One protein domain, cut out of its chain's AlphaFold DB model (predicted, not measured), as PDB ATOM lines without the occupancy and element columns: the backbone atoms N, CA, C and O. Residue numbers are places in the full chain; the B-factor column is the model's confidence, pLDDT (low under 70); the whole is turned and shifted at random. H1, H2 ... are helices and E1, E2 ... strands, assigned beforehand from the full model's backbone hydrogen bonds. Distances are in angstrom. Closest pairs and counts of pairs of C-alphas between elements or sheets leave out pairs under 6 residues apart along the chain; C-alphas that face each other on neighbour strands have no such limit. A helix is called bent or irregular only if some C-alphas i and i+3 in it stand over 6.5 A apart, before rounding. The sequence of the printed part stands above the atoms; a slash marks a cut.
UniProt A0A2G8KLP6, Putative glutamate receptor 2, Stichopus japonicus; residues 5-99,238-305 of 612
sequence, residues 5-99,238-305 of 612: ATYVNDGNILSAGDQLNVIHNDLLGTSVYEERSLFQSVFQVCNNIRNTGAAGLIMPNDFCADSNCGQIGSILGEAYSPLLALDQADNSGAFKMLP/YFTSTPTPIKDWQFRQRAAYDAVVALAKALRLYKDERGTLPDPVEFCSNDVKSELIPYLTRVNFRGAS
ATOM      1  N   ALA A   5     253.839 -53.927  51.340       46.00
ATOM      2  CA  ALA A   5     253.889 -53.973  49.882       46.00
ATOM      3  C   ALA A   5     254.994 -54.914  49.373       46.00
ATOM      4  O   ALA A   5     254.809 -55.552  48.341       46.00
ATOM      5  N   THR A   6     256.086 -55.123  50.126       48.59
ATOM      6  CA  THR A   6     257.119 -56.116  49.757       48.59
ATOM      7  C   THR A   6     256.603 -57.557  49.790       48.59
ATOM      8  O   THR A   6     257.226 -58.452  49.214       48.59
ATOM      9  N   TYR A   7     255.489 -57.810  50.479       50.31
ATOM     10  CA  TYR A   7     254.922 -59.148  50.662       50.31
ATOM     11  C   TYR A   7     253.690 -59.410  49.787       50.31
ATOM     12  O   TYR A   7     253.123 -60.500  49.850       50.31
ATOM     13  N   VAL A   8     253.271 -58.440  48.969       52.38
ATOM     14  CA  VAL A   8     252.044 -58.492  48.168       52.38
ATOM     15  C   VAL A   8     252.382 -58.245  46.699       52.38
ATOM     16  O   VAL A   8     252.805 -57.159  46.331       52.38
ATOM     17  N   ASN A   9     252.163 -59.242  45.835       51.66
ATOM     18  CA  ASN A   9     252.198 -59.004  44.390       51.66
ATOM     19  C   ASN A   9     250.940 -58.234  43.965       51.66
ATOM     20  O   ASN A   9     249.826 -58.761  44.088       51.66
ATOM     21  N   ASP A  10     251.129 -57.029  43.423       48.50
ATOM     22  CA  ASP A  10     250.074 -56.233  42.793       48.50
ATOM     23  C   ASP A  10     249.307 -57.102  41.775       48.50
ATOM     24  O   ASP A  10     249.844 -57.543  40.758       48.50
ATOM     25  N   GLY A  11     248.035 -57.389  42.068       46.91
ATOM     26  CA  GLY A  11     247.093 -57.963  41.101       46.91
ATOM     27  C   GLY A  11     246.692 -59.438  41.235       46.91
ATOM     28  O   GLY A  11     245.797 -59.836  40.497       46.91
ATOM     29  N   ASN A  12     247.252 -60.239  42.158       50.19
ATOM     30  CA  ASN A  12     246.905 -61.678  42.264       50.19
ATOM     31  C   ASN A  12     246.272 -62.125  43.597       50.19
ATOM     32  O   ASN A  12     245.950 -63.299  43.756       50.19
ATOM     33  N   ILE A  13     246.069 -61.225  44.565       55.28
ATOM     34  CA  ILE A  13     245.447 -61.583  45.859       55.28
ATOM     35  C   ILE A  13     243.943 -61.898  45.719       55.28
ATOM     36  O   ILE A  13     243.380 -62.646  46.521       55.28
ATOM     37  N   LEU A  14     243.287 -61.347  44.695       55.25
ATOM     38  CA  LEU A  14     241.873 -61.566  44.390       55.25
ATOM     39  C   LEU A  14     241.715 -62.403  43.108       55.25
ATOM     40  O   LEU A  14     242.661 -62.605  42.351       55.25
ATOM     41  N   SER A  15     240.507 -62.921  42.870       51.62
ATOM     42  CA  SER A  15     240.165 -63.651  41.640       51.62
ATOM     43  C   SER A  15     240.503 -62.845  40.378       51.62
ATOM     44  O   SER A  15     240.425 -61.619  40.391       51.62
ATOM     45  N   ALA A  16     240.821 -63.536  39.277       46.75
ATOM     46  CA  ALA A  16     241.181 -62.911  38.002       46.75
ATOM     47  C   ALA A  16     240.180 -61.810  37.590       46.75
ATOM     48  O   ALA A  16     239.009 -62.102  37.346       46.75
ATOM     49  N   GLY A  17     240.650 -60.557  37.514       48.91
ATOM     50  CA  GLY A  17     239.858 -59.382  37.121       48.91
ATOM     51  C   GLY A  17     239.712 -58.284  38.185       48.91
ATOM     52  O   GLY A  17     239.343 -57.169  37.826       48.91
ATOM     53  N   ASP A  18     240.045 -58.548  39.453       55.25
ATOM     54  CA  ASP A  18     240.044 -57.538  40.523       55.25
ATOM     55  C   ASP A  18     241.488 -57.144  40.898       55.25
ATOM     56  O   ASP A  18     242.212 -57.917  41.523       55.25
ATOM     57  N   GLN A  19     241.922 -55.936  40.515       59.00
ATOM     58  CA  GLN A  19     243.238 -55.389  40.878       59.00
ATOM     59  C   GLN A  19     243.139 -54.547  42.158       59.00
ATOM     60  O   GLN A  19     242.284 -53.667  42.263       59.00
ATOM     61  N   LEU A  20     244.021 -54.812  43.124       64.31
ATOM     62  CA  LEU A  20     244.209 -53.993  44.321       64.31
ATOM     63  C   LEU A  20     245.507 -53.199  44.147       64.31
ATOM     64  O   LEU A  20     246.550 -53.811  43.938       64.31
ATOM     65  N   ASN A  21     245.442 -51.872  44.248       61.28
ATOM     66  CA  ASN A  21     246.631 -51.023  44.247       61.28
ATOM     67  C   ASN A  21     247.055 -50.761  45.692       61.28
ATOM     68  O   ASN A  21     246.344 -50.068  46.426       61.28
ATOM     69  N   VAL A  22     248.204 -51.296  46.098       64.50
ATOM     70  CA  VAL A  22     248.803 -50.988  47.399       64.50
ATOM     71  C   VAL A  22     249.732 -49.792  47.216       64.50
ATOM     72  O   VAL A  22     250.793 -49.895  46.611       64.50
ATOM     73  N   ILE A  23     249.323 -48.623  47.708       58.03
ATOM     74  CA  ILE A  23     250.169 -47.426  47.654       58.03
ATOM     75  C   ILE A  23     251.104 -47.459  48.856       58.03
ATOM     76  O   ILE A  23     250.690 -47.174  49.982       58.03
ATOM     77  N   HIS A  24     252.371 -47.787  48.604       61.22
ATOM     78  CA  HIS A  24     253.413 -47.607  49.601       61.22
ATOM     79  C   HIS A  24     253.772 -46.131  49.688       61.22
ATOM     80  O   HIS A  24     254.347 -45.545  48.771       61.22
ATOM     81  N   ASN A  25     253.430 -45.526  50.813       55.53
ATOM     82  CA  ASN A  25     253.986 -44.241  51.173       55.53
ATOM     83  C   ASN A  25     255.259 -44.530  51.969       55.53
ATOM     84  O   ASN A  25     255.211 -44.700  53.188       55.53
ATOM     85  N   ASP A  26     256.384 -44.605  51.254       49.06
ATOM     86  CA  ASP A  26     257.731 -44.704  51.817       49.06
ATOM     87  C   ASP A  26     258.039 -43.379  52.520       49.06
ATOM     88  O   ASP A  26     258.638 -42.452  51.973       49.06
ATOM     89  N   LEU A  27     257.451 -43.203  53.702       45.44
ATOM     90  CA  LEU A  27     257.276 -41.868  54.256       45.44
ATOM     91  C   LEU A  27     258.570 -41.245  54.739       45.44
ATOM     92  O   LEU A  27     258.564 -40.042  55.008       45.44
ATOM     93  N   LEU A  28     259.651 -42.017  54.883       43.78
ATOM     94  CA  LEU A  28     260.883 -41.529  55.484       43.78
ATOM     95  C   LEU A  28     262.102 -42.323  55.011       43.78
ATOM     96  O   LEU A  28     262.171 -43.541  55.165       43.78
ATOM     97  N   GLY A  29     263.108 -41.597  54.520       42.56
ATOM     98  CA  GLY A  29     264.481 -42.088  54.501       42.56
ATOM     99  C   GLY A  29     264.977 -42.363  55.925       42.56
ATOM    100  O   GLY A  29     264.499 -41.772  56.896       42.56
ATOM    101  N   THR A  30     265.956 -43.254  56.044       43.66
ATOM    102  CA  THR A  30     266.521 -43.771  57.303       43.66
ATOM    103  C   THR A  30     266.969 -42.703  58.309       43.66
ATOM    104  O   THR A  30     267.003 -42.987  59.498       43.66
ATOM    105  N   SER A  31     267.249 -41.470  57.879       42.66
ATOM    106  CA  SER A  31     267.719 -40.374  58.740       42.66
ATOM    107  C   SER A  31     266.623 -39.555  59.438       42.66
ATOM    108  O   SER A  31     266.953 -38.670  60.219       42.66
ATOM    109  N   VAL A  32     265.334 -39.791  59.160       47.00
ATOM    110  CA  VAL A  32     264.227 -38.953  59.679       47.00
ATOM    111  C   VAL A  32     263.423 -39.656  60.790       47.00
ATOM    112  O   VAL A  32     262.569 -39.041  61.427       47.00
ATOM    113  N   TYR A  33     263.696 -40.940  61.047       47.06
ATOM    114  CA  TYR A  33     262.990 -41.741  62.053       47.06
ATOM    115  C   TYR A  33     263.323 -41.344  63.494       47.06
ATOM    116  O   TYR A  33     262.427 -41.329  64.331       47.06
ATOM    117  N   GLU A  34     264.577 -40.988  63.777       48.06
ATOM    118  CA  GLU A  34     265.097 -40.867  65.150       48.06
ATOM    119  C   GLU A  34     264.615 -39.617  65.915       48.06
ATOM    120  O   GLU A  34     264.696 -39.589  67.139       48.06
ATOM    121  N   GLU A  35     264.057 -38.602  65.241       50.50
ATOM    122  CA  GLU A  35     263.739 -37.298  65.862       50.50
ATOM    123  C   GLU A  35     262.238 -36.967  65.967       50.50
ATOM    124  O   GLU A  35     261.869 -35.848  66.336       50.50
ATOM    125  N   ARG A  36     261.332 -37.892  65.625       62.19
ATOM    126  CA  ARG A  36     259.902 -37.559  65.496       62.19
ATOM    127  C   ARG A  36     259.079 -37.847  66.740       62.19
ATOM    128  O   ARG A  36     259.037 -38.966  67.236       62.19
ATOM    129  N   SER A  37     258.341 -36.824  67.169       72.44
ATOM    130  CA  SER A  37     257.333 -36.929  68.229       72.44
ATOM    131  C   SER A  37     256.035 -37.571  67.724       72.44
ATOM    132  O   SER A  37     255.648 -37.393  66.566       72.44
ATOM    133  N   LEU A  38     255.304 -38.235  68.625       78.00
ATOM    134  CA  LEU A  38     253.994 -38.847  68.360       78.00
ATOM    135  C   LEU A  38     253.024 -37.913  67.612       78.00
ATOM    136  O   LEU A  38     252.378 -38.320  66.647       78.00
ATOM    137  N   PHE A  39     252.957 -36.640  68.014       79.81
ATOM    138  CA  PHE A  39     252.080 -35.643  67.394       79.81
ATOM    139  C   PHE A  39     252.421 -35.386  65.920       79.81
ATOM    140  O   PHE A  39     251.527 -35.326  65.075       79.81
ATOM    141  N   GLN A  40     253.711 -35.254  65.592       79.38
ATOM    142  CA  GLN A  40     254.157 -35.037  64.212       79.38
ATOM    143  C   GLN A  40     253.809 -36.233  63.325       79.38
ATOM    144  O   GLN A  40     253.376 -36.043  62.186       79.38
ATOM    145  N   SER A  41     253.947 -37.448  63.858       78.88
ATOM    146  CA  SER A  41     253.599 -38.676  63.146       78.88
ATOM    147  C   SER A  41     252.099 -38.771  62.863       78.88
ATOM    148  O   SER A  41     251.716 -38.988  61.714       78.88
ATOM    149  N   VAL A  42     251.242 -38.509  63.858       82.81
ATOM    150  CA  VAL A  42     249.777 -38.470  63.677       82.81
ATOM    151  C   VAL A  42     249.377 -37.422  62.634       82.81
ATOM    152  O   VAL A  42     248.632 -37.723  61.701       82.81
ATOM    153  N   PHE A  43     249.911 -36.202  62.742       83.25
ATOM    154  CA  PHE A  43     249.604 -35.113  61.814       83.25
ATOM    155  C   PHE A  43     249.991 -35.452  60.368       83.25
ATOM    156  O   PHE A  43     249.240 -35.171  59.432       83.25
ATOM    157  N   GLN A  44     251.150 -36.083  60.169       80.50
ATOM    158  CA  GLN A  44     251.597 -36.484  58.839       80.50
ATOM    159  C   GLN A  44     250.708 -37.581  58.248       80.50
ATOM    160  O   GLN A  44     250.315 -37.467  57.088       80.50
ATOM    161  N   VAL A  45     250.358 -38.608  59.032       81.56
ATOM    162  CA  VAL A  45     249.458 -39.681  58.581       81.56
ATOM    163  C   VAL A  45     248.130 -39.091  58.107       81.56
ATOM    164  O   VAL A  45     247.710 -39.358  56.983       81.56
ATOM    165  N   CYS A  46     247.532 -38.198  58.897       82.75
ATOM    166  CA  CYS A  46     246.277 -37.541  58.536       82.75
ATOM    167  C   CYS A  46     246.376 -36.684  57.264       82.75
ATOM    168  O   CYS A  46     245.473 -36.716  56.429       82.75
ATOM    169  N   ASN A  47     247.481 -35.959  57.062       82.38
ATOM    170  CA  ASN A  47     247.693 -35.193  55.827       82.38
ATOM    171  C   ASN A  47     247.884 -36.090  54.600       82.38
ATOM    172  O   ASN A  47     247.426 -35.748  53.513       82.38
ATOM    173  N   ASN A  48     248.555 -37.231  54.754       78.81
ATOM    174  CA  ASN A  48     248.773 -38.150  53.644       78.81
ATOM    175  C   ASN A  48     247.478 -38.821  53.206       78.81
ATOM    176  O   ASN A  48     247.212 -38.861  52.013       78.81
ATOM    177  N   ILE A  49     246.668 -39.289  54.160       78.50
ATOM    178  CA  ILE A  49     245.351 -39.887  53.896       78.50
ATOM    179  C   ILE A  49     244.487 -38.934  53.069       78.50
ATOM    180  O   ILE A  49     243.905 -39.337  52.062       78.50
ATOM    181  N   ARG A  50     244.479 -37.650  53.449       75.38
ATOM    182  CA  ARG A  50     243.758 -36.601  52.725       75.38
ATOM    183  C   ARG A  50     244.206 -36.466  51.266       75.38
ATOM    184  O   ARG A  50     243.387 -36.174  50.404       75.38
ATOM    185  N   ASN A  51     245.494 -36.661  50.987       76.62
ATOM    186  CA  ASN A  51     246.050 -36.512  49.642       76.62
ATOM    187  C   ASN A  51     245.932 -37.786  48.794       76.62
ATOM    188  O   ASN A  51     245.907 -37.690  47.569       76.62
ATOM    189  N   THR A  52     245.896 -38.968  49.415       75.62
ATOM    190  CA  THR A  52     245.877 -40.254  48.703       75.62
ATOM    191  C   THR A  52     244.478 -40.793  48.436       75.62
ATOM    192  O   THR A  52     244.334 -41.629  47.547       75.62
ATOM    193  N   GLY A  53     243.454 -40.352  49.177       75.12
ATOM    194  CA  GLY A  53     242.104 -40.912  49.055       75.12
ATOM    195  C   GLY A  53     242.066 -42.394  49.438       75.12
ATOM    196  O   GLY A  53     241.487 -43.215  48.730       75.12
ATOM    197  N   ALA A  54     242.751 -42.758  50.525       76.94
ATOM    198  CA  ALA A  54     242.869 -44.146  50.957       76.94
ATOM    199  C   ALA A  54     241.521 -44.716  51.441       76.94
ATOM    200  O   ALA A  54     240.797 -44.078  52.200       76.94
ATOM    201  N   ALA A  55     241.206 -45.957  51.056       81.38
ATOM    202  CA  ALA A  55     240.010 -46.659  51.538       81.38
ATOM    203  C   ALA A  55     240.193 -47.290  52.935       81.38
ATOM    204  O   ALA A  55     239.222 -47.622  53.611       81.38
ATOM    205  N   GLY A  56     241.437 -47.464  53.378       86.00
ATOM    206  CA  GLY A  56     241.799 -48.021  54.678       86.00
ATOM    207  C   GLY A  56     243.282 -47.810  54.960       86.00
ATOM    208  O   GLY A  56     244.060 -47.571  54.036       86.00
ATOM    209  N   LEU A  57     243.663 -47.868  56.233       86.81
ATOM    210  CA  LEU A  57     245.040 -47.678  56.685       86.81
ATOM    211  C   LEU A  57     245.544 -48.953  57.364       86.81
ATOM    212  O   LEU A  57     244.841 -49.526  58.189       86.81
ATOM    213  N   ILE A  58     246.767 -49.376  57.051       88.19
ATOM    214  CA  ILE A  58     247.464 -50.471  57.739       88.19
ATOM    215  C   ILE A  58     248.733 -49.878  58.334       88.19
ATOM    216  O   ILE A  58     249.467 -49.192  57.623       88.19
ATOM    217  N   MET A  59     248.983 -50.097  59.625       83.38
ATOM    218  CA  MET A  59     250.069 -49.387  60.303       83.38
ATOM    219  C   MET A  59     250.688 -50.182  61.462       83.38
ATOM    220  O   MET A  59     249.951 -50.694  62.311       83.38
ATOM    221  N   PRO A  60     252.032 -50.262  61.521       84.25
ATOM    222  CA  PRO A  60     252.767 -50.685  62.709       84.25
ATOM    223  C   PRO A  60     253.016 -49.508  63.668       84.25
ATOM    224  O   PRO A  60     253.002 -48.343  63.266       84.25
ATOM    225  N   ASN A  61     253.324 -49.814  64.926       76.81
ATOM    226  CA  ASN A  61     253.663 -48.819  65.943       76.81
ATOM    227  C   ASN A  61     255.086 -48.248  65.775       76.81
ATOM    228  O   ASN A  61     255.343 -47.118  66.182       76.81
ATOM    229  N   ASP A  62     255.979 -48.968  65.087       70.69
ATOM    230  CA  ASP A  62     257.372 -48.566  64.812       70.69
ATOM    231  C   ASP A  62     257.506 -47.367  63.839       70.69
ATOM    232  O   ASP A  62     258.609 -47.005  63.434       70.69
ATOM    233  N   PHE A  63     256.400 -46.737  63.422       68.50
ATOM    234  CA  PHE A  63     256.408 -45.544  62.559       68.50
ATOM    235  C   PHE A  63     257.036 -44.306  63.239       68.50
ATOM    236  O   PHE A  63     257.278 -43.278  62.604       68.50
ATOM    237  N   CYS A  64     257.299 -44.377  64.541       66.31
ATOM    238  CA  CYS A  64     257.874 -43.304  65.334       66.31
ATOM    239  C   CYS A  64     258.899 -43.869  66.331       66.31
ATOM    240  O   CYS A  64     258.671 -44.929  66.907       66.31
ATOM    241  N   ALA A  65     260.012 -43.155  66.536       60.38
ATOM    242  CA  ALA A  65     261.102 -43.581  67.420       60.38
ATOM    243  C   ALA A  65     260.914 -43.205  68.902       60.38
ATOM    244  O   ALA A  65     261.680 -43.659  69.750       60.38
ATOM    245  N   ASP A  66     259.921 -42.377  69.241       63.28
ATOM    246  CA  ASP A  66     259.642 -42.025  70.635       63.28
ATOM    247  C   ASP A  66     259.144 -43.259  71.411       63.28
ATOM    248  O   ASP A  66     258.264 -43.994  70.967       63.28
ATOM    249  N   SER A  67     259.657 -43.440  72.627       61.66
ATOM    250  CA  SER A  67     259.171 -44.404  73.622       61.66
ATOM    251  C   SER A  67     257.648 -44.383  73.847       61.66
ATOM    252  O   SER A  67     257.064 -45.398  74.229       61.66
ATOM    253  N   ASN A  68     256.988 -43.251  73.580       64.25
ATOM    254  CA  ASN A  68     255.535 -43.089  73.686       64.25
ATOM    255  C   ASN A  68     254.756 -43.539  72.438       64.25
ATOM    256  O   ASN A  68     253.525 -43.556  72.448       64.25
ATOM    257  N   CYS A  69     255.436 -43.927  71.358       69.44
ATOM    258  CA  CYS A  69     254.792 -44.298  70.101       69.44
ATOM    259  C   CYS A  69     254.213 -45.714  70.063       69.44
ATOM    260  O   CYS A  69     253.502 -46.053  69.121       69.44
ATOM    261  N   GLY A  70     254.357 -46.488  71.144       68.50
ATOM    262  CA  GLY A  70     253.645 -47.758  71.322       68.50
ATOM    263  C   GLY A  70     252.111 -47.649  71.297       68.50
ATOM    264  O   GLY A  70     251.446 -48.669  71.190       68.50
ATOM    265  N   GLN A  71     251.539 -46.440  71.369       74.31
ATOM    266  CA  GLN A  71     250.089 -46.202  71.308       74.31
ATOM    267  C   GLN A  71     249.619 -45.531  70.006       74.31
ATOM    268  O   GLN A  71     248.442 -45.192  69.885       74.31
ATOM    269  N   ILE A  72     250.496 -45.333  69.014       82.62
ATOM    270  CA  ILE A  72     250.139 -44.606  67.786       82.62
ATOM    271  C   ILE A  72     248.982 -45.272  67.023       82.62
ATOM    272  O   ILE A  72     248.076 -44.572  66.570       82.62
ATOM    273  N   GLY A  73     248.952 -46.609  66.952       83.75
ATOM    274  CA  GLY A  73     247.843 -47.355  66.354       83.75
ATOM    275  C   GLY A  73     246.518 -47.171  67.099       83.75
ATOM    276  O   GLY A  73     245.469 -47.101  66.464       83.75
ATOM    277  N   SER A  74     246.565 -47.018  68.426       85.38
ATOM    278  CA  SER A  74     245.379 -46.752  69.247       85.38
ATOM    279  C   SER A  74     244.814 -45.354  68.974       85.38
ATOM    280  O   SER A  74     243.646 -45.209  68.619       85.38
ATOM    281  N   ILE A  75     245.674 -44.331  69.018       86.44
ATOM    282  CA  ILE A  75     245.292 -42.928  68.795       86.44
ATOM    283  C   ILE A  75     244.742 -42.722  67.383       86.44
ATOM    284  O   ILE A  75     243.694 -42.106  67.194       86.44
ATOM    285  N   LEU A  76     245.432 -43.256  66.372       86.06
ATOM    286  CA  LEU A  76     244.966 -43.146  64.992       86.06
ATOM    287  C   LEU A  76     243.725 -44.001  64.735       86.06
ATOM    288  O   LEU A  76     242.943 -43.646  63.863       86.06
ATOM    289  N   GLY A  77     243.506 -45.075  65.499       86.31
ATOM    290  CA  GLY A  77     242.303 -45.902  65.397       86.31
ATOM    291  C   GLY A  77     241.039 -45.179  65.855       86.31
ATOM    292  O   GLY A  77     239.947 -45.492  65.390       86.31
ATOM    293  N   GLU A  78     241.171 -44.196  66.748       86.12
ATOM    294  CA  GLU A  78     240.068 -43.297  67.104       86.12
ATOM    295  C   GLU A  78     239.853 -42.205  66.053       86.12
ATOM    296  O   GLU A  78     238.712 -41.863  65.740       86.12
ATOM    297  N   ALA A  79     240.948 -41.687  65.492       83.69
ATOM    298  CA  ALA A  79     240.914 -40.573  64.553       83.69
ATOM    299  C   ALA A  79     240.554 -40.981  63.112       83.69
ATOM    300  O   ALA A  79     240.054 -40.151  62.355       83.69
ATOM    301  N   TYR A  80     240.833 -42.222  62.705       85.62
ATOM    302  CA  TYR A  80     240.643 -42.715  61.342       85.62
ATOM    303  C   TYR A  80     240.169 -44.174  61.319       85.62
ATOM    304  O   TYR A  80     240.730 -45.039  61.989       85.62
ATOM    305  N   SER A  81     239.173 -44.471  60.480       85.56
ATOM    306  CA  SER A  81     238.632 -45.824  60.321       85.56
ATOM    307  C   SER A  81     238.271 -46.120  58.855       85.56
ATOM    308  O   SER A  81     237.614 -45.281  58.242       85.56
ATOM    309  N   PRO A  82     238.598 -47.311  58.306       90.06
ATOM    310  CA  PRO A  82     239.177 -48.438  59.023       90.06
ATOM    311  C   PRO A  82     240.702 -48.337  59.098       90.06
ATOM    312  O   PRO A  82     241.386 -48.131  58.093       90.06
ATOM    313  N   LEU A  83     241.222 -48.537  60.305       90.88
ATOM    314  CA  LEU A  83     242.640 -48.722  60.571       90.88
ATOM    315  C   LEU A  83     242.858 -50.160  61.026       90.88
ATOM    316  O   LEU A  83     242.211 -50.597  61.973       90.88
ATOM    317  N   LEU A  84     243.761 -50.882  60.367       92.69
ATOM    318  CA  LEU A  84     244.217 -52.204  60.778       92.69
ATOM    319  C   LEU A  84     245.580 -52.060  61.468       92.69
ATOM    320  O   LEU A  84     246.587 -51.737  60.832       92.69
ATOM    321  N   ALA A  85     245.593 -52.271  62.780       92.06
ATOM    322  CA  ALA A  85     246.787 -52.186  63.606       92.06
ATOM    323  C   ALA A  85     247.542 -53.519  63.561       92.06
ATOM    324  O   ALA A  85     246.976 -54.580  63.850       92.06
ATOM    325  N   LEU A  86     248.823 -53.455  63.191       89.69
ATOM    326  CA  LEU A  86     249.714 -54.623  63.171       89.69
ATOM    327  C   LEU A  86     250.290 -54.949  64.549       89.69
ATOM    328  O   LEU A  86     250.707 -56.079  64.787       89.69
ATOM    329  N   ASP A  87     250.287 -53.959  65.435       88.50
ATOM    330  CA  ASP A  87     250.746 -54.037  66.813       88.50
ATOM    331  C   ASP A  87     249.576 -53.916  67.793       88.50
ATOM    332  O   ASP A  87     248.435 -53.659  67.399       88.50
ATOM    333  N   GLN A  88     249.851 -54.127  69.082       88.75
ATOM    334  CA  GLN A  88     248.836 -54.000  70.126       88.75
ATOM    335  C   GLN A  88     248.238 -52.585  70.119       88.75
ATOM    336  O   GLN A  88     248.956 -51.585  70.142       88.75
ATOM    337  N   ALA A  89     246.908 -52.522  70.070       88.12
ATOM    338  CA  ALA A  89     246.124 -51.289  70.028       88.12
ATOM    339  C   ALA A  89     244.816 -51.469  70.818       88.12
ATOM    340  O   ALA A  89     243.742 -51.056  70.376       88.12
ATOM    341  N   ASP A  90     244.892 -52.154  71.960       86.75
ATOM    342  CA  ASP A  90     243.747 -52.452  72.822       86.75
ATOM    343  C   ASP A  90     242.990 -51.180  73.236       86.75
ATOM    344  O   ASP A  90     243.562 -50.096  73.354       86.75
ATOM    345  N   ASN A  91     241.677 -51.321  73.455       84.94
ATOM    346  CA  ASN A  91     240.763 -50.224  73.807       84.94
ATOM    347  C   ASN A  91     240.700 -49.066  72.789       84.94
ATOM    348  O   ASN A  91     240.346 -47.954  73.163       84.94
ATOM    349  N   SER A  92     240.994 -49.327  71.512       89.06
ATOM    350  CA  SER A  92     240.893 -48.338  70.429       89.06
ATOM    351  C   SER A  92     239.857 -48.705  69.366       89.06
ATOM    352  O   SER A  92     239.392 -49.848  69.301       89.06
ATOM    353  N   GLY A  93     239.548 -47.739  68.490       86.12
ATOM    354  CA  GLY A  93     238.724 -47.938  67.292       86.12
ATOM    355  C   GLY A  93     239.409 -48.707  66.152       86.12
ATOM    356  O   GLY A  93     238.788 -48.923  65.112       86.12
ATOM    357  N   ALA A  94     240.663 -49.136  66.331       91.81
ATOM    358  CA  ALA A  94     241.388 -49.916  65.338       91.81
ATOM    359  C   ALA A  94     240.921 -51.381  65.281       91.81
ATOM    360  O   ALA A  94     240.599 -52.011  66.297       91.81
ATOM    361  N   PHE A  95     240.992 -51.950  64.079       94.19
ATOM    362  CA  PHE A  95     240.925 -53.385  63.839       94.19
ATOM    363  C   PHE A  95     242.278 -54.019  64.177       94.19
ATOM    364  O   PHE A  95     243.294 -53.708  63.558       94.19
ATOM    365  N   LYS A  96     242.317 -54.889  65.180       94.00
ATOM    366  CA  LYS A  96     243.553 -55.425  65.765       94.00
ATOM    367  C   LYS A  96     243.903 -56.737  65.079       94.00
ATOM    368  O   LYS A  96     243.127 -57.684  65.145       94.00
ATOM    369  N   MET A  97     245.061 -56.816  64.426       93.38
ATOM    370  CA  MET A  97     245.506 -58.068  63.795       93.38
ATOM    371  C   MET A  97     246.074 -59.072  64.805       93.38
ATOM    372  O   MET A  97     246.104 -60.275  64.537       93.38
ATOM    373  N   LEU A  98     246.513 -58.597  65.968       92.31
ATOM    374  CA  LEU A  98     246.972 -59.428  67.076       92.31
ATOM    375  C   LEU A  98     245.810 -59.807  68.013       92.31
ATOM    376  O   LEU A  98     244.854 -59.041  68.151       92.31
ATOM    377  N   PRO A  99     245.900 -60.961  68.698       94.06
ATOM    378  CA  PRO A  99     245.109 -61.236  69.894       94.06
ATOM    379  C   PRO A  99     245.225 -60.115  70.929       94.06
ATOM    380  O   PRO A  99     246.322 -59.601  71.156       94.06
ATOM    381  N   TYR A 238     250.757 -68.277  48.589       69.56
ATOM    382  CA  TYR A 238     250.646 -66.846  48.830       69.56
ATOM    383  C   TYR A 238     251.343 -66.059  47.722       69.56
ATOM    384  O   TYR A 238     252.450 -66.392  47.294       69.56
ATOM    385  N   PHE A 239     250.700 -64.989  47.266       68.06
ATOM    386  CA  PHE A 239     251.223 -64.134  46.203       68.06
ATOM    387  C   PHE A 239     252.126 -63.048  46.788       68.06
ATOM    388  O   PHE A 239     251.678 -61.928  47.026       68.06
ATOM    389  N   THR A 240     253.386 -63.404  47.024       69.25
ATOM    390  CA  THR A 240     254.426 -62.526  47.578       69.25
ATOM    391  C   THR A 240     255.580 -62.323  46.597       69.25
ATOM    392  O   THR A 240     255.881 -63.211  45.796       69.25
ATOM    393  N   SER A 241     256.228 -61.158  46.655       64.94
ATOM    394  CA  SER A 241     257.481 -60.874  45.946       64.94
ATOM    395  C   SER A 241     258.730 -61.358  46.691       64.94
ATOM    396  O   SER A 241     259.813 -61.398  46.107       64.94
ATOM    397  N   THR A 242     258.615 -61.745  47.966       67.12
ATOM    398  CA  THR A 242     259.764 -62.215  48.754       67.12
ATOM    399  C   THR A 242     260.029 -63.703  48.529       67.12
ATOM    400  O   THR A 242     259.100 -64.505  48.620       67.12
ATOM    401  N   PRO A 243     261.295 -64.110  48.335       69.38
ATOM    402  CA  PRO A 243     261.655 -65.510  48.119       69.38
ATOM    403  C   PRO A 243     261.634 -66.362  49.400       69.38
ATOM    404  O   PRO A 243     261.752 -67.582  49.315       69.38
ATOM    405  N   THR A 244     261.525 -65.753  50.586       74.06
ATOM    406  CA  THR A 244     261.488 -66.474  51.865       74.06
ATOM    407  C   THR A 244     260.139 -67.166  52.068       74.06
ATOM    408  O   THR A 244     259.094 -66.543  51.851       74.06
ATOM    409  N   PRO A 245     260.120 -68.434  52.515       75.12
ATOM    410  CA  PRO A 245     258.871 -69.130  52.776       75.12
ATOM    411  C   PRO A 245     258.158 -68.496  53.977       75.12
ATOM    412  O   PRO A 245     258.781 -68.040  54.934       75.12
ATOM    413  N   ILE A 246     256.827 -68.493  53.952       74.56
ATOM    414  CA  ILE A 246     256.003 -67.776  54.944       74.56
ATOM    415  C   ILE A 246     256.120 -68.341  56.352       74.56
ATOM    416  O   ILE A 246     255.918 -67.623  57.333       74.56
ATOM    417  N   LYS A 247     256.518 -69.608  56.472       72.56
ATOM    418  CA  LYS A 247     256.833 -70.213  57.765       72.56
ATOM    419  C   LYS A 247     257.998 -69.530  58.494       72.56
ATOM    420  O   LYS A 247     258.016 -69.579  59.719       72.56
ATOM    421  N   ASP A 248     258.868 -68.823  57.772       74.50
ATOM    422  CA  ASP A 248     260.003 -68.084  58.337       74.50
ATOM    423  C   ASP A 248     259.669 -66.607  58.595       74.50
ATOM    424  O   ASP A 248     260.478 -65.862  59.148       74.50
ATOM    425  N   TRP A 249     258.483 -66.147  58.187       78.94
ATOM    426  CA  TRP A 249     258.081 -64.760  58.393       78.94
ATOM    427  C   TRP A 249     257.744 -64.514  59.860       78.94
ATOM    428  O   TRP A 249     257.068 -65.333  60.497       78.94
ATOM    429  N   GLN A 250     258.155 -63.347  60.357       81.06
ATOM    430  CA  GLN A 250     257.759 -62.813  61.662       81.06
ATOM    431  C   GLN A 250     256.234 -62.692  61.761       81.06
ATOM    432  O   GLN A 250     255.558 -62.482  60.747       81.06
ATOM    433  N   PHE A 251     255.670 -62.799  62.965       86.62
ATOM    434  CA  PHE A 251     254.215 -62.781  63.130       86.62
ATOM    435  C   PHE A 251     253.625 -61.466  62.612       86.62
ATOM    436  O   PHE A 251     252.655 -61.479  61.852       86.62
ATOM    437  N   ARG A 252     254.271 -60.336  62.915       85.56
ATOM    438  CA  ARG A 252     253.894 -59.015  62.396       85.56
ATOM    439  C   ARG A 252     253.882 -58.942  60.856       85.56
ATOM    440  O   ARG A 252     253.006 -58.293  60.290       85.56
ATOM    441  N   GLN A 253     254.785 -59.642  60.156       83.38
ATOM    442  CA  GLN A 253     254.792 -59.713  58.680       83.38
ATOM    443  C   GLN A 253     253.591 -60.502  58.149       83.38
ATOM    444  O   GLN A 253     252.924 -60.081  57.204       83.38
ATOM    445  N   ARG A 254     253.268 -61.627  58.795       86.62
ATOM    446  CA  ARG A 254     252.084 -62.430  58.457       86.62
ATOM    447  C   ARG A 254     250.793 -61.646  58.689       86.62
ATOM    448  O   ARG A 254     249.898 -61.673  57.850       86.62
ATOM    449  N   ALA A 255     250.723 -60.917  59.801       89.56
ATOM    450  CA  ALA A 255     249.619 -60.020  60.119       89.56
ATOM    451  C   ALA A 255     249.479 -58.891  59.084       89.56
ATOM    452  O   ALA A 255     248.362 -58.562  58.698       89.56
ATOM    453  N   ALA A 256     250.589 -58.334  58.588       87.12
ATOM    454  CA  ALA A 256     250.568 -57.314  57.541       87.12
ATOM    455  C   ALA A 256     249.957 -57.832  56.233       87.12
ATOM    456  O   ALA A 256     249.087 -57.178  55.658       87.12
ATOM    457  N   TYR A 257     250.356 -59.031  55.802       85.81
ATOM    458  CA  TYR A 257     249.780 -59.674  54.621       85.81
ATOM    459  C   TYR A 257     248.273 -59.911  54.784       85.81
ATOM    460  O   TYR A 257     247.469 -59.522  53.935       85.81
ATOM    461  N   ASP A 258     247.872 -60.493  55.912       89.25
ATOM    462  CA  ASP A 258     246.467 -60.777  56.190       89.25
ATOM    463  C   ASP A 258     245.624 -59.502  56.338       89.25
ATOM    464  O   ASP A 258     244.449 -59.506  55.976       89.25
ATOM    465  N   ALA A 259     246.199 -58.394  56.812       91.06
ATOM    466  CA  ALA A 259     245.511 -57.108  56.880       91.06
ATOM    467  C   ALA A 259     245.116 -56.606  55.480       91.06
ATOM    468  O   ALA A 259     243.983 -56.163  55.271       91.06
ATOM    469  N   VAL A 260     246.010 -56.749  54.495       87.38
ATOM    470  CA  VAL A 260     245.717 -56.417  53.091       87.38
ATOM    471  C   VAL A 260     244.599 -57.310  52.552       87.38
ATOM    472  O   VAL A 260     243.646 -56.813  51.949       87.38
ATOM    473  N   VAL A 261     244.662 -58.619  52.819       86.69
ATOM    474  CA  VAL A 261     243.618 -59.579  52.412       86.69
ATOM    475  C   VAL A 261     242.268 -59.238  53.051       86.69
ATOM    476  O   VAL A 261     241.237 -59.290  52.376       86.69
ATOM    477  N   ALA A 262     242.253 -58.866  54.331       91.25
ATOM    478  CA  ALA A 262     241.037 -58.502  55.047       91.25
ATOM    479  C   ALA A 262     240.371 -57.264  54.433       91.25
ATOM    480  O   ALA A 262     239.170 -57.286  54.148       91.25
ATOM    481  N   LEU A 263     241.155 -56.219  54.157       90.25
ATOM    482  CA  LEU A 263     240.661 -55.001  53.519       90.25
ATOM    483  C   LEU A 263     240.163 -55.274  52.092       90.25
ATOM    484  O   LEU A 263     239.082 -54.821  51.717       90.25
ATOM    485  N   ALA A 264     240.899 -56.074  51.318       86.69
ATOM    486  CA  ALA A 264     240.514 -56.470  49.967       86.69
ATOM    487  C   ALA A 264     239.179 -57.238  49.947       86.69
ATOM    488  O   ALA A 264     238.312 -56.968  49.112       86.69
ATOM    489  N   LYS A 265     238.968 -58.158  50.899       89.12
ATOM    490  CA  LYS A 265     237.691 -58.871  51.051       89.12
ATOM    491  C   LYS A 265     236.552 -57.939  51.454       89.12
ATOM    492  O   LYS A 265     235.465 -58.065  50.899       89.12
ATOM    493  N   ALA A 266     236.789 -56.999  52.366       92.06
ATOM    494  CA  ALA A 266     235.777 -56.020  52.760       92.06
ATOM    495  C   ALA A 266     235.365 -55.109  51.589       92.06
ATOM    496  O   ALA A 266     234.173 -54.918  51.359       92.06
ATOM    497  N   LEU A 267     236.331 -54.616  50.807       89.88
ATOM    498  CA  LEU A 267     236.082 -53.826  49.595       89.88
ATOM    499  C   LEU A 267     235.272 -54.604  48.558       89.88
ATOM    500  O   LEU A 267     234.348 -54.059  47.956       89.88
ATOM    501  N   ARG A 268     235.589 -55.888  48.369       87.94
ATOM    502  CA  ARG A 268     234.835 -56.767  47.475       87.94
ATOM    503  C   ARG A 268     233.394 -56.946  47.941       87.94
ATOM    504  O   ARG A 268     232.488 -56.752  47.143       87.94
ATOM    505  N   LEU A 269     233.177 -57.255  49.220       91.25
ATOM    506  CA  LEU A 269     231.827 -57.392  49.776       91.25
ATOM    507  C   LEU A 269     231.012 -56.101  49.612       91.25
ATOM    508  O   LEU A 269     229.834 -56.160  49.274       91.25
ATOM    509  N   TYR A 270     231.647 -54.940  49.802       92.06
ATOM    510  CA  TYR A 270     231.018 -53.642  49.567       92.06
ATOM    511  C   TYR A 270     230.620 -53.460  48.093       92.06
ATOM    512  O   TYR A 270     229.469 -53.137  47.794       92.06
ATOM    513  N   LYS A 271     231.553 -53.715  47.165       89.69
ATOM    514  CA  LYS A 271     231.337 -53.609  45.713       89.69
ATOM    515  C   LYS A 271     230.251 -54.567  45.224       89.69
ATOM    516  O   LYS A 271     229.430 -54.165  44.405       89.69
ATOM    517  N   ASP A 272     230.219 -55.794  45.738       89.81
ATOM    518  CA  ASP A 272     229.226 -56.810  45.374       89.81
ATOM    519  C   ASP A 272     227.805 -56.403  45.821       89.81
ATOM    520  O   ASP A 272     226.835 -56.689  45.120       89.81
ATOM    521  N   GLU A 273     227.664 -55.696  46.951       92.94
ATOM    522  CA  GLU A 273     226.363 -55.245  47.470       92.94
ATOM    523  C   GLU A 273     225.899 -53.891  46.905       92.94
ATOM    524  O   GLU A 273     224.700 -53.687  46.704       92.94
ATOM    525  N   ARG A 274     226.819 -52.948  46.659       90.94
ATOM    526  CA  ARG A 274     226.498 -51.565  46.251       90.94
ATOM    527  C   ARG A 274     226.764 -51.264  44.777       90.94
ATOM    528  O   ARG A 274     226.250 -50.276  44.263       90.94
ATOM    529  N   GLY A 275     227.562 -52.083  44.097       87.69
ATOM    530  CA  GLY A 275     227.994 -51.874  42.711       87.69
ATOM    531  C   GLY A 275     229.103 -50.826  42.531       87.69
ATOM    532  O   GLY A 275     229.664 -50.728  41.441       87.69
ATOM    533  N   THR A 276     229.453 -50.068  43.574       88.75
ATOM    534  CA  THR A 276     230.528 -49.061  43.580       88.75
ATOM    535  C   THR A 276     231.518 -49.324  44.712       88.75
ATOM    536  O   THR A 276     231.242 -50.111  45.614       88.75
ATOM    537  N   LEU A 277     232.687 -48.682  44.664       86.25
ATOM    538  CA  LEU A 277     233.627 -48.646  45.790       86.25
ATOM    539  C   LEU A 277     233.177 -47.596  46.824       86.25
ATOM    540  O   LEU A 277     232.420 -46.692  46.458       86.25
ATOM    541  N   PRO A 278     233.580 -47.730  48.101       86.75
ATOM    542  CA  PRO A 278     233.241 -46.760  49.139       86.75
ATOM    543  C   PRO A 278     233.985 -45.442  48.917       86.75
ATOM    544  O   PRO A 278     235.109 -45.438  48.407       86.75
ATOM    545  N   ASP A 279     233.382 -44.343  49.365       84.06
ATOM    546  CA  ASP A 279     234.066 -43.053  49.387       84.06
ATOM    547  C   ASP A 279     235.193 -43.078  50.441       84.06
ATOM    548  O   ASP A 279     234.996 -43.581  51.558       84.06
ATOM    549  N   PRO A 280     236.396 -42.577  50.107       79.81
ATOM    550  CA  PRO A 280     237.503 -42.542  51.049       79.81
ATOM    551  C   PRO A 280     237.229 -41.546  52.175       79.81
ATOM    552  O   PRO A 280     236.594 -40.507  51.989       79.81
ATOM    553  N   VAL A 281     237.747 -41.842  53.366       80.94
ATOM    554  CA  VAL A 281     237.653 -40.918  54.498       80.94
ATOM    555  C   VAL A 281     238.738 -39.853  54.331       80.94
ATOM    556  O   VAL A 281     239.920 -40.110  54.525       80.94
ATOM    557  N   GLU A 282     238.341 -38.643  53.942       74.94
ATOM    558  CA  GLU A 282     239.286 -37.571  53.588       74.94
ATOM    559  C   GLU A 282     239.929 -36.870  54.797       74.94
ATOM    560  O   GLU A 282     240.937 -36.175  54.651       74.94
ATOM    561  N   PHE A 283     239.363 -37.030  55.998       77.75
ATOM    562  CA  PHE A 283     239.801 -36.320  57.199       77.75
ATOM    563  C   PHE A 283     239.858 -37.242  58.411       77.75
ATOM    564  O   PHE A 283     238.917 -37.985  58.678       77.75
ATOM    565  N   CYS A 284     240.931 -37.122  59.192       81.81
ATOM    566  CA  CYS A 284     240.965 -37.665  60.543       81.81
ATOM    567  C   CYS A 284     239.982 -36.886  61.425       81.81
ATOM    568  O   CYS A 284     240.200 -35.705  61.708       81.81
ATOM    569  N   SER A 285     238.901 -37.533  61.836       79.19
ATOM    570  CA  SER A 285     237.920 -36.999  62.772       79.19
ATOM    571  C   SER A 285     237.180 -38.151  63.436       79.19
ATOM    572  O   SER A 285     236.806 -39.117  62.775       79.19
ATOM    573  N   ASN A 286     236.882 -38.002  64.724       75.50
ATOM    574  CA  ASN A 286     236.125 -38.996  65.484       75.50
ATOM    575  C   ASN A 286     234.682 -39.161  64.963       75.50
ATOM    576  O   ASN A 286     234.049 -40.193  65.195       75.50
ATOM    577  N   ASP A 287     234.162 -38.149  64.258       76.25
ATOM    578  CA  ASP A 287     232.772 -38.097  63.795       76.25
ATOM    579  C   ASP A 287     232.547 -38.820  62.459       76.25
ATOM    580  O   ASP A 287     231.418 -39.205  62.144       76.25
ATOM    581  N   VAL A 288     233.603 -39.015  61.661       75.62
ATOM    582  CA  VAL A 288     233.499 -39.575  60.307       75.62
ATOM    583  C   VAL A 288     234.059 -40.989  60.301       75.62
ATOM    584  O   VAL A 288     235.261 -41.210  60.417       75.62
ATOM    585  N   LYS A 289     233.169 -41.969  60.147       80.19
ATOM    586  CA  LYS A 289     233.524 -43.387  60.066       80.19
ATOM    587  C   LYS A 289     233.287 -43.916  58.660       80.19
ATOM    588  O   LYS A 289     232.257 -43.626  58.061       80.19
ATOM    589  N   SER A 290     234.216 -44.726  58.162       85.31
ATOM    590  CA  SER A 290     234.061 -45.388  56.865       85.31
ATOM    591  C   SER A 290     232.889 -46.368  56.844       85.31
ATOM    592  O   SER A 290     232.632 -47.102  57.804       85.31
ATOM    593  N   GLU A 291     232.250 -46.458  55.683       89.25
ATOM    594  CA  GLU A 291     231.201 -47.430  55.379       89.25
ATOM    595  C   GLU A 291     231.719 -48.879  55.306       89.25
ATOM    596  O   GLU A 291     230.918 -49.813  55.283       89.25
ATOM    597  N   LEU A 292     233.042 -49.093  55.315       89.75
ATOM    598  CA  LEU A 292     233.662 -50.423  55.284       89.75
ATOM    599  C   LEU A 292     233.625 -51.174  56.620       89.75
ATOM    600  O   LEU A 292     233.775 -52.396  56.620       89.75
ATOM    601  N   ILE A 293     233.402 -50.492  57.748       90.94
ATOM    602  CA  ILE A 293     233.375 -51.103  59.091       90.94
ATOM    603  C   ILE A 293     232.460 -52.343  59.166       90.94
ATOM    604  O   ILE A 293     232.951 -53.410  59.545       90.94
ATOM    605  N   PRO A 294     231.163 -52.280  58.791       92.88
ATOM    606  CA  PRO A 294     230.286 -53.451  58.867       92.88
ATOM    607  C   PRO A 294     230.747 -54.603  57.966       92.88
ATOM    608  O   PRO A 294     230.545 -55.767  58.306       92.88
ATOM    609  N   TYR A 295     231.415 -54.312  56.848       93.81
ATOM    610  CA  TYR A 295     231.934 -55.339  55.945       93.81
ATOM    611  C   TYR A 295     233.182 -56.011  56.511       93.81
ATOM    612  O   TYR A 295     233.291 -57.231  56.416       93.81
ATOM    613  N   LEU A 296     234.066 -55.265  57.181       93.25
ATOM    614  CA  LEU A 296     235.224 -55.825  57.885       93.25
ATOM    615  C   LEU A 296     234.812 -56.805  58.991       93.25
ATOM    616  O   LEU A 296     235.419 -57.863  59.112       93.25
ATOM    617  N   THR A 297     233.734 -56.530  59.732       93.69
ATOM    618  CA  THR A 297     233.221 -57.474  60.752       93.69
ATOM    619  C   THR A 297     232.661 -58.778  60.167       93.69
ATOM    620  O   THR A 297     232.532 -59.773  60.874       93.69
ATOM    621  N   ARG A 298     232.341 -58.800  58.866       93.75
ATOM    622  CA  ARG A 298     231.868 -59.991  58.135       93.75
ATOM    623  C   ARG A 298     233.003 -60.766  57.468       93.75
ATOM    624  O   ARG A 298     232.764 -61.851  56.937       93.75
ATOM    625  N   VAL A 299     234.220 -60.222  57.461       92.62
ATOM    626  CA  VAL A 299     235.388 -60.902  56.903       92.62
ATOM    627  C   VAL A 299     235.763 -62.069  57.809       92.62
ATOM    628  O   VAL A 299     236.016 -61.895  58.997       92.62
ATOM    629  N   ASN A 300     235.827 -63.257  57.215       92.00
ATOM    630  CA  ASN A 300     236.316 -64.468  57.857       92.00
ATOM    631  C   ASN A 300     237.186 -65.245  56.865       92.00
ATOM    632  O   ASN A 300     236.749 -65.547  55.747       92.00
ATOM    633  N   PHE A 301     238.435 -65.522  57.238       90.06
ATOM    634  CA  PHE A 301     239.335 -66.375  56.468       90.06
ATOM    635  C   PHE A 301     240.493 -66.899  57.309       90.06
ATOM    636  O   PHE A 301     240.885 -66.282  58.294       90.06
ATOM    637  N   ARG A 302     241.089 -68.001  56.853       88.88
ATOM    638  CA  ARG A 302     242.339 -68.526  57.401       88.88
ATOM    639  C   ARG A 302     243.522 -68.064  56.554       88.88
ATOM    640  O   ARG A 302     243.630 -68.465  55.392       88.88
ATOM    641  N   GLY A 303     244.353 -67.200  57.128       87.88
ATOM    642  CA  GLY A 303     245.504 -66.559  56.493       87.88
ATOM    643  C   GLY A 303     246.858 -67.028  57.032       87.88
ATOM    644  O   GLY A 303     246.976 -68.094  57.648       87.88
ATOM    645  N   ALA A 304     247.889 -66.214  56.800       85.75
ATOM    646  CA  ALA A 304     249.263 -66.470  57.233       85.75
ATOM    647  C   ALA A 304     249.431 -66.347  58.758       85.75
ATOM    648  O   ALA A 304     250.250 -67.036  59.360       85.75
ATOM    649  N   SER A 305     248.648 -65.487  59.401       89.12
ATOM    650  CA  SER A 305     248.609 -65.290  60.851       89.12
ATOM    651  C   SER A 305     247.551 -66.161  61.541       89.12
ATOM    652  O   SER A 305     247.292 -65.959  62.725       89.12
TER     653      SER A 305
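AT A GLANCE: This is residues 5 to 99 and 238 to 305 of the 612 residues of the protein "Putative glutamate receptor 2" of Stichopus japonicus (UniProt A0A2G8KLP6). A very short pair of strands, E1 and E2, forms the core, with H2 over one side of it and the long H3 over the other; H1 packs by its first turns on H2, and H4 and E3 pack along the outside of H3. Long stretches with no named element, such as residues 5 to 37 and 275 to 292, run round the outside. The 163 printed residues include four named helices and three named strands, in the order H1 E1 H2 E2 H3 H4 E3, and the sheet, E1 beside E2, is parallel. The class is mostly helix, though under half of the printed residues are in named elements. The whole is compact and rounded, with a radius of gyration of the C-alphas of 15.6 A and spans of 44 by 41 by 29 A.

IN THESE COORDINATES: Start at C-alpha 5, at (253.889, -53.973, 49.882), and pass residues 5 to 37 without a named element. Find C-alpha 38 at (253.994, -38.847, 68.360); from there H1 runs through residues 38 to 52, 21.3 A. E1 is residues 57 to 59, 6.4 A, and H2 is residues 67 to 79, 20.7 A. H2 is irregular: C-alphas 70 and 73 are 7.6 A apart. E2 is residues 83 to 85, 6.2 A. Past the cut, find C-alpha 251 at (254.215, -62.781, 63.130), where H3, residues 251 to 274, begins its 34.3 A. H4 is residues 293 to 296, 5.2 A, and E3, residues 300 to 303, 9.5 A, ends at C-alpha 303, (245.504, -66.559, 56.493).

HOW THE PARTS SIT: Look first at E1 and E2, parallel at 19 degrees, where N 84 and O 57 are 2.8 A apart and N 59 and O 84 are 3.1 A apart, within hydrogen-bond range. With H2 they make a strand-helix-strand unit, two parallel neighbour strands with a helix between them, and its crossover is right-handed. The closest C-alphas of H2 and E2 are those of Gly 77 and Leu 83, 5.6 A; those of E2 and H3 are Leu 84 and Ala 259, 6.4 A. H1 touches H2 with residues 38 to 42 alone, closest at the C-alphas of Leu 38 and Cys 69, 5.8 A, at a steep tilt of 40 degrees, the same way. H3 touches H4 with residues 262 to 270 alone, closest at the C-alphas of Ala 266 and Tyr 295, 5.0 A. E3 pairs with no named strand; its closest C-alpha to H3 is that of Gly 303, 5.9 A from that of Asp 258. H2 and H3 are apart. Every O i to N i+4 pair is within hydrogen-bond range in H1 and H3, and 5 of 9 are in H2; H4 is too short for such a pair.

THE WHOLE: The two C-alphas farthest apart, those of Ser 31 and Glu 273, are 45.4 A apart. Residues 100 to 237 are not printed, and C-alphas 99 and 238 are 22.5 A apart across that cut. The link from H3 to H4 is long, with 18 residues. The mean pLDDT of the printed part is 76.9, and residues 5 to 36, 63 to 70 and 238 to 243 are under 70.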